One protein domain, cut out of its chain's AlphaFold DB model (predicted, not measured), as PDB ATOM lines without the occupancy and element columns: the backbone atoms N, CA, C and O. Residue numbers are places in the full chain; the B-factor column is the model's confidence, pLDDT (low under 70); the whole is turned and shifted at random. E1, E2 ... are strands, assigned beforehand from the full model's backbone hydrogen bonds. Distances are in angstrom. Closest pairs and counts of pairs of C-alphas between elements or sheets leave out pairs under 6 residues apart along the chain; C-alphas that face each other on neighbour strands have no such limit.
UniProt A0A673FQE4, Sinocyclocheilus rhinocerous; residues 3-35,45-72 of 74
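AT A GLANCE: This is residues 3 to 35 and 45 to 72 of the 74 residues of a protein of Sinocyclocheilus rhinocerous (UniProt A0A673FQE4). One twisted antiparallel sheet of four strands makes a curving wall, its two long bent strands E1 and E2 side by side, the shorter E3 next to E2 and the short E4 next to E3 at the far edge. The first stretch, residues 3 to 20, has no named element; it begins paired to the E4 edge and crosses over one face of the sheet to the E1 edge. The printed part has 61 residues with no named helix and four strands, E1 to E4, which is also their order across the sheet; the class is all strand, with 30 residues, under half, in named elements. The whole is compact, with a radius of gyration of the C-alphas of 11.0 A and spans of 32 by 24 by 19 A.

IN THESE COORDINATES: E1, residues 21 to 31, begins at C-alpha 21 (261.202, 176.895, 155.998), measures 22.3 A and bends by 87 degrees at residue 27. E2, residues 45 to 53, measures 22.8 A and bends by 67 degrees at residue 48. E3 is residues 56 to 60, 12.9 A. E4, residues 67 to 71, 13.2 A, ends at C-alpha 71 (274.030, 176.054, 161.056).

HOW THE PARTS SIT: E1 and E2 are antiparallel at 165 degrees, with N 25 and O 50 2.9 A apart, within hydrogen-bond range. E2 and E3 form a hairpin at 142 degrees, with N 51 and O 58 at 2.8 A. E3 and E4 form a hairpin at 165 degrees, with N 59 and O 68 at 2.8 A. E2, E3 and E4 make a meander, each strand the antiparallel neighbour of the one before. The edge strands E1 and E4 are apart. Residues 3 to 4 pair with residues 67 to 68 of E4, antiparallel.

THE WHOLE: The C-alphas farthest apart, Ala 17 and Ser 33, are 32.4 A from each other. Residues 36 to 44 are not printed; C-alphas 35 and 45 are 12.0 A apart across this cut. Confidence is under 70 at residues 4 to 11, 34 to 35 and 63 to 65.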
ATOM      1  N   LEU A   3     279.572 181.864 153.366       72.00
ATOM      2  CA  LEU A   3     278.973 182.526 152.211       72.00
ATOM      3  C   LEU A   3     278.445 181.475 151.229       72.00
ATOM      4  O   LEU A   3     279.206 180.633 150.756       72.00
ATOM      5  N   ASN A   4     277.161 181.549 150.901       67.19
ATOM      6  CA  ASN A   4     276.499 180.646 149.975       67.19
ATOM      7  C   ASN A   4     275.981 181.421 148.752       67.19
ATOM      8  O   ASN A   4     275.116 182.290 148.865       67.19
ATOM      9  N   ARG A   5     276.509 181.092 147.567       67.56
ATOM     10  CA  ARG A   5     276.087 181.681 146.279       67.56
ATOM     11  C   ARG A   5     274.933 180.930 145.614       67.56
ATOM     12  O   ARG A   5     274.415 181.377 144.598       67.56
ATOM     13  N   ASN A   6     274.512 179.804 146.187       64.62
ATOM     14  CA  ASN A   6     273.349 179.062 145.728       64.62
ATOM     15  C   ASN A   6     272.080 179.765 146.231       64.62
ATOM     16  O   ASN A   6     271.568 179.462 147.311       64.62
ATOM     17  N   HIS A   7     271.625 180.758 145.472       65.62
ATOM     18  CA  HIS A   7     270.500 181.625 145.802       65.62
ATOM     19  C   HIS A   7     269.492 181.646 144.643       65.62
ATOM     20  O   HIS A   7     269.813 181.276 143.513       65.62
ATOM     21  N   HIS A   8     268.252 182.045 144.925       65.62
ATOM     22  CA  HIS A   8     267.239 182.211 143.887       65.62
ATOM     23  C   HIS A   8     267.363 183.619 143.272       65.62
ATOM     24  O   HIS A   8     267.413 184.575 144.052       65.62
ATOM     25  N   PRO A   9     267.311 183.787 141.932       59.47
ATOM     26  CA  PRO A   9     267.531 185.079 141.262       59.47
ATOM     27  C   PRO A   9     266.630 186.222 141.750       59.47
ATOM     28  O   PRO A   9     266.955 187.391 141.590       59.47
ATOM     29  N   ASN A  10     265.491 185.895 142.367       64.06
ATOM     30  CA  ASN A  10     264.535 186.863 142.904       64.06
ATOM     31  C   ASN A  10     264.740 187.175 144.405       64.06
ATOM     32  O   ASN A  10     263.776 187.449 145.118       64.06
ATOM     33  N   GLY A  11     265.966 187.034 144.926       62.59
ATOM     34  CA  GLY A  11     266.297 187.322 146.333       62.59
ATOM     35  C   GLY A  11     265.793 186.286 147.351       62.59
ATOM     36  O   GLY A  11     265.763 186.558 148.554       62.59
ATOM     37  N   GLY A  12     265.394 185.104 146.874       70.25
ATOM     38  CA  GLY A  12     264.890 183.998 147.693       70.25
ATOM     39  C   GLY A  12     265.973 182.987 148.081       70.25
ATOM     40  O   GLY A  12     267.082 182.985 147.542       70.25
ATOM     41  N   VAL A  13     265.634 182.089 149.005       78.19
ATOM     42  CA  VAL A  13     266.503 180.981 149.417       78.19
ATOM     43  C   VAL A  13     266.165 179.703 148.648       78.19
ATOM     44  O   VAL A  13     264.998 179.354 148.475       78.19
ATOM     45  N   LEU A  14     267.196 178.983 148.201       80.44
ATOM     46  CA  LEU A  14     267.047 177.629 147.675       80.44
ATOM     47  C   LEU A  14     267.037 176.628 148.836       80.44
ATOM     48  O   LEU A  14     268.055 176.407 149.503       80.44
ATOM     49  N   ILE A  15     265.870 176.035 149.072       80.50
ATOM     50  CA  ILE A  15     265.663 174.998 150.083       80.50
ATOM     51  C   ILE A  15     266.036 173.646 149.480       80.50
ATOM     52  O   ILE A  15     265.590 173.308 148.384       80.50
ATOM     53  N   GLN A  16     266.897 172.896 150.168       80.88
ATOM     54  CA  GLN A  16     267.301 171.577 149.683       80.88
ATOM     55  C   GLN A  16     266.198 170.537 149.913       80.88
ATOM     56  O   GLN A  16     265.320 170.710 150.757       80.88
ATOM     57  N   ALA A  17     266.239 169.441 149.153       79.75
ATOM     58  CA  ALA A  17     265.286 168.348 149.314       79.75
ATOM     59  C   ALA A  17     265.347 167.785 150.748       79.75
ATOM     60  O   ALA A  17     266.420 167.427 151.229       79.75
ATOM     61  N   GLY A  18     264.195 167.725 151.424       83.31
ATOM     62  CA  GLY A  18     264.097 167.295 152.826       83.31
ATOM     63  C   GLY A  18     264.272 168.413 153.861       83.31
ATOM     64  O   GLY A  18     264.233 168.142 155.058       83.31
ATOM     65  N   GLU A  19     264.438 169.659 153.423       86.31
ATOM     66  CA  GLU A  19     264.434 170.842 154.276       86.31
ATOM     67  C   GLU A  19     263.126 171.623 154.077       86.31
ATOM     68  O   GLU A  19     262.498 171.582 153.019       86.31
ATOM     69  N   SER A  20     262.675 172.337 155.106       88.12
ATOM     70  CA  SER A  20     261.522 173.233 155.011       88.12
ATOM     71  C   SER A  20     261.768 174.520 155.783       88.12
ATOM     72  O   SER A  20     262.487 174.538 156.787       88.12
ATOM     73  N   ILE A  21     261.171 175.610 155.301       88.94
ATOM     74  CA  ILE A  21     261.202 176.895 155.998       88.94
ATOM     75  C   ILE A  21     260.280 176.780 157.210       88.94
ATOM     76  O   ILE A  21     259.072 176.618 157.069       88.94
ATOM     77  N   LEU A  22     260.866 176.871 158.400       91.88
ATOM     78  CA  LEU A  22     260.141 176.935 159.665       91.88
ATOM     79  C   LEU A  22     259.629 178.352 159.923       91.88
ATOM     80  O   LEU A  22     258.541 178.540 160.464       91.88
ATOM     81  N   ARG A  23     260.424 179.361 159.548       90.12
ATOM     82  CA  ARG A  23     260.059 180.771 159.693       90.12
ATOM     83  C   ARG A  23     260.756 181.637 158.650       90.12
ATOM     84  O   ARG A  23     261.934 181.448 158.359       90.12
ATOM     85  N   GLU A  24     260.024 182.624 158.148       90.00
ATOM     86  CA  GLU A  24     260.534 183.680 157.278       90.00
ATOM     87  C   GLU A  24     260.328 185.043 157.953       90.00
ATOM     88  O   GLU A  24     259.255 185.329 158.489       90.00
ATOM     89  N   CYS A  25     261.351 185.895 157.921       89.44
ATOM     90  CA  CYS A  25     261.273 187.283 158.365       89.44
ATOM     91  C   CYS A  25     261.833 188.194 157.273       89.44
ATOM     92  O   CYS A  25     263.018 188.130 156.956       89.44
ATOM     93  N   LYS A  26     260.979 189.044 156.697       88.56
ATOM     94  CA  LYS A  26     261.344 189.985 155.628       88.56
ATOM     95  C   LYS A  26     261.633 191.368 156.200       88.56
ATOM     96  O   LYS A  26     261.066 191.736 157.226       88.56
ATOM     97  N   ASN A  27     262.447 192.145 155.485       87.12
ATOM     98  CA  ASN A  27     262.769 193.533 155.828       87.12
ATOM     99  C   ASN A  27     263.351 193.681 157.246       87.12
ATOM    100  O   ASN A  27     263.037 194.622 157.972       87.12
ATOM    101  N   VAL A  28     264.186 192.722 157.642       88.50
ATOM    102  CA  VAL A  28     264.908 192.772 158.911       88.50
ATOM    103  C   VAL A  28     266.247 193.458 158.720       88.50
ATOM    104  O   VAL A  28     266.829 193.445 157.634       88.50
ATOM    105  N   GLU A  29     266.735 194.054 159.795       88.12
ATOM    106  CA  GLU A  29     268.025 194.713 159.839       88.12
ATOM    107  C   GLU A  29     268.996 193.855 160.660       88.12
ATOM    108  O   GLU A  29     268.710 193.476 161.794       88.12
ATOM    109  N   LEU A  30     270.118 193.484 160.048       81.38
ATOM    110  CA  LEU A  30     271.099 192.550 160.584       81.38
ATOM    111  C   LEU A  30     272.409 193.284 160.819       81.38
ATOM    112  O   LEU A  30     272.998 193.811 159.876       81.38
ATOM    113  N   SER A  31     272.865 193.306 162.066       81.19
ATOM    114  CA  SER A  31     274.172 193.838 162.445       81.19
ATOM    115  C   SER A  31     275.097 192.684 162.794       81.19
ATOM    116  O   SER A  31     274.734 191.813 163.586       81.19
ATOM    117  N   PHE A  32     276.286 192.661 162.199       77.00
ATOM    118  CA  PHE A  32     277.293 191.651 162.501       77.00
ATOM    119  C   PHE A  32     278.356 192.261 163.420       77.00
ATOM    120  O   PHE A  32     279.218 193.016 162.971       77.00
ATOM    121  N   SER A  33     278.272 191.951 164.715       70.44
ATOM    122  CA  SER A  33     279.117 192.564 165.750       70.44
ATOM    123  C   SER A  33     280.484 191.885 165.916       70.44
ATOM    124  O   SER A  33     281.468 192.580 166.130       70.44
ATOM    125  N   ASP A  34     280.568 190.560 165.721       62.84
ATOM    126  CA  ASP A  34     281.766 189.747 166.030       62.84
ATOM    127  C   ASP A  34     282.281 188.927 164.835       62.84
ATOM    128  O   ASP A  34     282.786 187.808 164.952       62.84
ATOM    129  N   VAL A  35     282.137 189.466 163.631       61.69
ATOM    130  CA  VAL A  35     282.721 188.875 162.426       61.69
ATOM    131  C   VAL A  35     284.112 189.448 162.215       61.69
ATOM    132  O   VAL A  35     284.267 190.550 161.698       61.69
ATOM    133  N   THR A  45     275.639 197.239 159.315       78.81
ATOM    134  CA  THR A  45     274.244 196.810 159.335       78.81
ATOM    135  C   THR A  45     273.686 196.655 157.924       78.81
ATOM    136  O   THR A  45     273.910 197.506 157.058       78.81
ATOM    137  N   LYS A  46     272.966 195.563 157.665       81.00
ATOM    138  CA  LYS A  46     272.399 195.243 156.351       81.00
ATOM    139  C   LYS A  46     270.913 194.922 156.459       81.00
ATOM    140  O   LYS A  46     270.490 194.227 157.378       81.00
ATOM    141  N   LYS A  47     270.120 195.397 155.498       86.19
ATOM    142  CA  LYS A  47     268.696 195.051 155.388       86.19
ATOM    143  C   LYS A  47     268.501 193.851 154.473       86.19
ATOM    144  O   LYS A  47     269.023 193.840 153.359       86.19
ATOM    145  N   GLY A  48     267.723 192.876 154.920       86.56
ATOM    146  CA  GLY A  48     267.514 191.638 154.184       86.56
ATOM    147  C   GLY A  48     266.337 190.815 154.690       86.56
ATOM    148  O   GLY A  48     265.464 191.305 155.412       86.56
ATOM    149  N   SER A  49     266.330 189.552 154.288       88.56
ATOM    150  CA  SER A  49     265.368 188.546 154.726       88.56
ATOM    151  C   SER A  49     266.093 187.400 155.422       88.56
ATOM    152  O   SER A  49     267.194 187.022 155.024       88.56
ATOM    153  N   VAL A  50     265.474 186.839 156.457       88.62
ATOM    154  CA  VAL A  50     265.985 185.698 157.223       88.62
ATOM    155  C   VAL A  50     265.042 184.518 157.057       88.62
ATOM    156  O   VAL A  50     263.834 184.634 157.258       88.62
ATOM    157  N   TYR A  51     265.626 183.372 156.740       89.19
ATOM    158  CA  TYR A  51     264.967 182.093 156.560       89.19
ATOM    159  C   TYR A  51     265.520 181.117 157.586       89.19
ATOM    160  O   TYR A  51     266.691 180.739 157.529       89.19
ATOM    161  N   LEU A  52     264.678 180.712 158.529       89.75
ATOM    162  CA  LEU A  52     264.991 179.650 159.469       89.75
ATOM    163  C   LEU A  52     264.484 178.331 158.905       89.75
ATOM    164  O   LEU A  52     263.303 178.199 158.576       89.75
ATOM    165  N   THR A  53     265.367 177.351 158.853       89.88
ATOM    166  CA  THR A  53     265.036 175.967 158.545       89.88
ATOM    167  C   THR A  53     265.407 175.070 159.722       89.88
ATOM    168  O   THR A  53     265.909 175.525 160.751       89.88
ATOM    169  N   GLN A  54     265.160 173.772 159.569       87.75
ATOM    170  CA  GLN A  54     265.475 172.761 160.580       87.75
ATOM    171  C   GLN A  54     266.971 172.684 160.914       87.75
ATOM    172  O   GLN A  54     267.319 172.356 162.042       87.75
ATOM    173  N   TYR A  55     267.850 173.003 159.961       88.06
ATOM    174  CA  TYR A  55     269.292 172.773 160.107       88.06
ATOM    175  C   TYR A  55     270.124 174.047 160.004       88.06
ATOM    176  O   TYR A  55     271.291 174.059 160.397       88.06
ATOM    177  N   ARG A  56     269.564 175.128 159.453       87.62
ATOM    178  CA  ARG A  56     270.314 176.351 159.178       87.62
ATOM    179  C   ARG A  56     269.450 177.600 159.217       87.62
ATOM    180  O   ARG A  56     268.248 177.588 158.978       87.62
ATOM    181  N   VAL A  57     270.119 178.710 159.468       87.31
ATOM    182  CA  VAL A  57     269.616 180.055 159.244       87.31
ATOM    183  C   VAL A  57     270.259 180.562 157.964       87.31
ATOM    184  O   VAL A  57     271.478 180.493 157.808       87.31
ATOM    185  N   THR A  58     269.447 181.055 157.037       87.25
ATOM    186  CA  THR A  58     269.922 181.688 155.806       87.25
ATOM    187  C   THR A  58     269.442 183.126 155.737       87.25
ATOM    188  O   THR A  58     268.263 183.407 155.914       87.25
ATOM    189  N   ILE A  59     270.360 184.037 155.462       85.81
ATOM    190  CA  ILE A  59     270.121 185.465 155.295       85.81
ATOM    191  C   ILE A  59     270.308 185.795 153.818       85.81
ATOM    192  O   ILE A  59     271.357 185.486 153.249       85.81
ATOM    193  N   THR A  60     269.334 186.458 153.204       84.31
ATOM    194  CA  THR A  60     269.440 186.975 151.835       84.31
ATOM    195  C   THR A  60     269.339 188.494 151.823       84.31
ATOM    196  O   THR A  60     268.675 189.102 152.663       84.31
ATOM    197  N   HIS A  61     270.008 189.114 150.853       79.94
ATOM    198  CA  HIS A  61     269.908 190.545 150.595       79.94
ATOM    199  C   HIS A  61     269.281 190.744 149.215       79.94
ATOM    200  O   HIS A  61     269.712 190.090 148.269       79.94
ATOM    201  N   PRO A  62     268.303 191.652 149.061       71.44
ATOM    202  CA  PRO A  62     267.616 191.848 147.782       71.44
ATOM    203  C   PRO A  62     268.559 192.316 146.665       71.44
ATOM    204  O   PRO A  62     268.335 192.011 145.502       71.44
ATOM    205  N   ASN A  63     269.636 193.018 147.024       68.94
ATOM    206  CA  ASN A  63     270.577 193.620 146.078       68.94
ATOM    207  C   ASN A  63     271.892 192.836 145.969       68.94
ATOM    208  O   ASN A  63     272.913 193.396 145.570       68.94
ATOM    209  N   THR A  64     271.937 191.580 146.420       68.12
ATOM    210  CA  THR A  64     273.177 190.800 146.407       68.12
ATOM    211  C   THR A  64     272.899 189.361 146.010       68.12
ATOM    212  O   THR A  64     272.094 188.681 146.637       68.12
ATOM    213  N   ASP A  65     273.651 188.880 145.021       67.81
ATOM    214  CA  ASP A  65     273.675 187.500 144.505       67.81
ATOM    215  C   ASP A  65     274.299 186.507 145.515       67.81
ATOM    216  O   ASP A  65     275.031 185.573 145.204       67.81
ATOM    217  N   SER A  66     274.183 186.792 146.807       72.31
ATOM    218  CA  SER A  66     274.893 186.068 147.847       72.31
ATOM    219  C   SER A  66     274.050 186.000 149.100       72.31
ATOM    220  O   SER A  66     273.560 187.006 149.614       72.31
ATOM    221  N   SER A  67     273.920 184.781 149.604       79.62
ATOM    222  CA  SER A  67     273.260 184.479 150.861       79.62
ATOM    223  C   SER A  67     274.290 184.090 151.911       79.62
ATOM    224  O   SER A  67     275.374 183.586 151.609       79.62
ATOM    225  N   ILE A  68     273.968 184.348 153.168       80.75
ATOM    226  CA  ILE A  68     274.793 183.958 154.304       80.75
ATOM    227  C   ILE A  68     274.076 182.817 154.992       80.75
ATOM    228  O   ILE A  68     272.909 182.955 155.341       80.75
ATOM    229  N   THR A  69     274.773 181.711 155.217       81.81
ATOM    230  CA  THR A  69     274.202 180.554 155.898       81.81
ATOM    231  C   THR A  69     274.987 180.243 157.170       81.81
ATOM    232  O   THR A  69     276.224 180.197 157.179       81.81
ATOM    233  N   CYS A  70     274.266 179.997 158.258       81.62
ATOM    234  CA  CYS A  70     274.785 179.497 159.527       81.62
ATOM    235  C   CYS A  70     274.041 178.211 159.912       81.62
ATOM    236  O   CYS A  70     272.829 178.158 159.737       81.62
ATOM    237  N   PRO A  71     274.721 177.186 160.450       82.69
ATOM    238  CA  PRO A  71     274.030 176.054 161.056       82.69
ATOM    239  C   PRO A  71     273.209 176.526 162.264       82.69
ATOM    240  O   PRO A  71     273.665 177.379 163.028       82.69
ATOM    241  N   ASN A  72     272.005 175.979 162.423       73.50
ATOM    242  CA  ASN A  72     271.187 176.200 163.606       73.50
ATOM    243  C   ASN A  72     271.758 175.323 164.729       73.50
ATOM    244  O   ASN A  72     271.551 174.113 164.744       73.50
TER     245      ASN A  72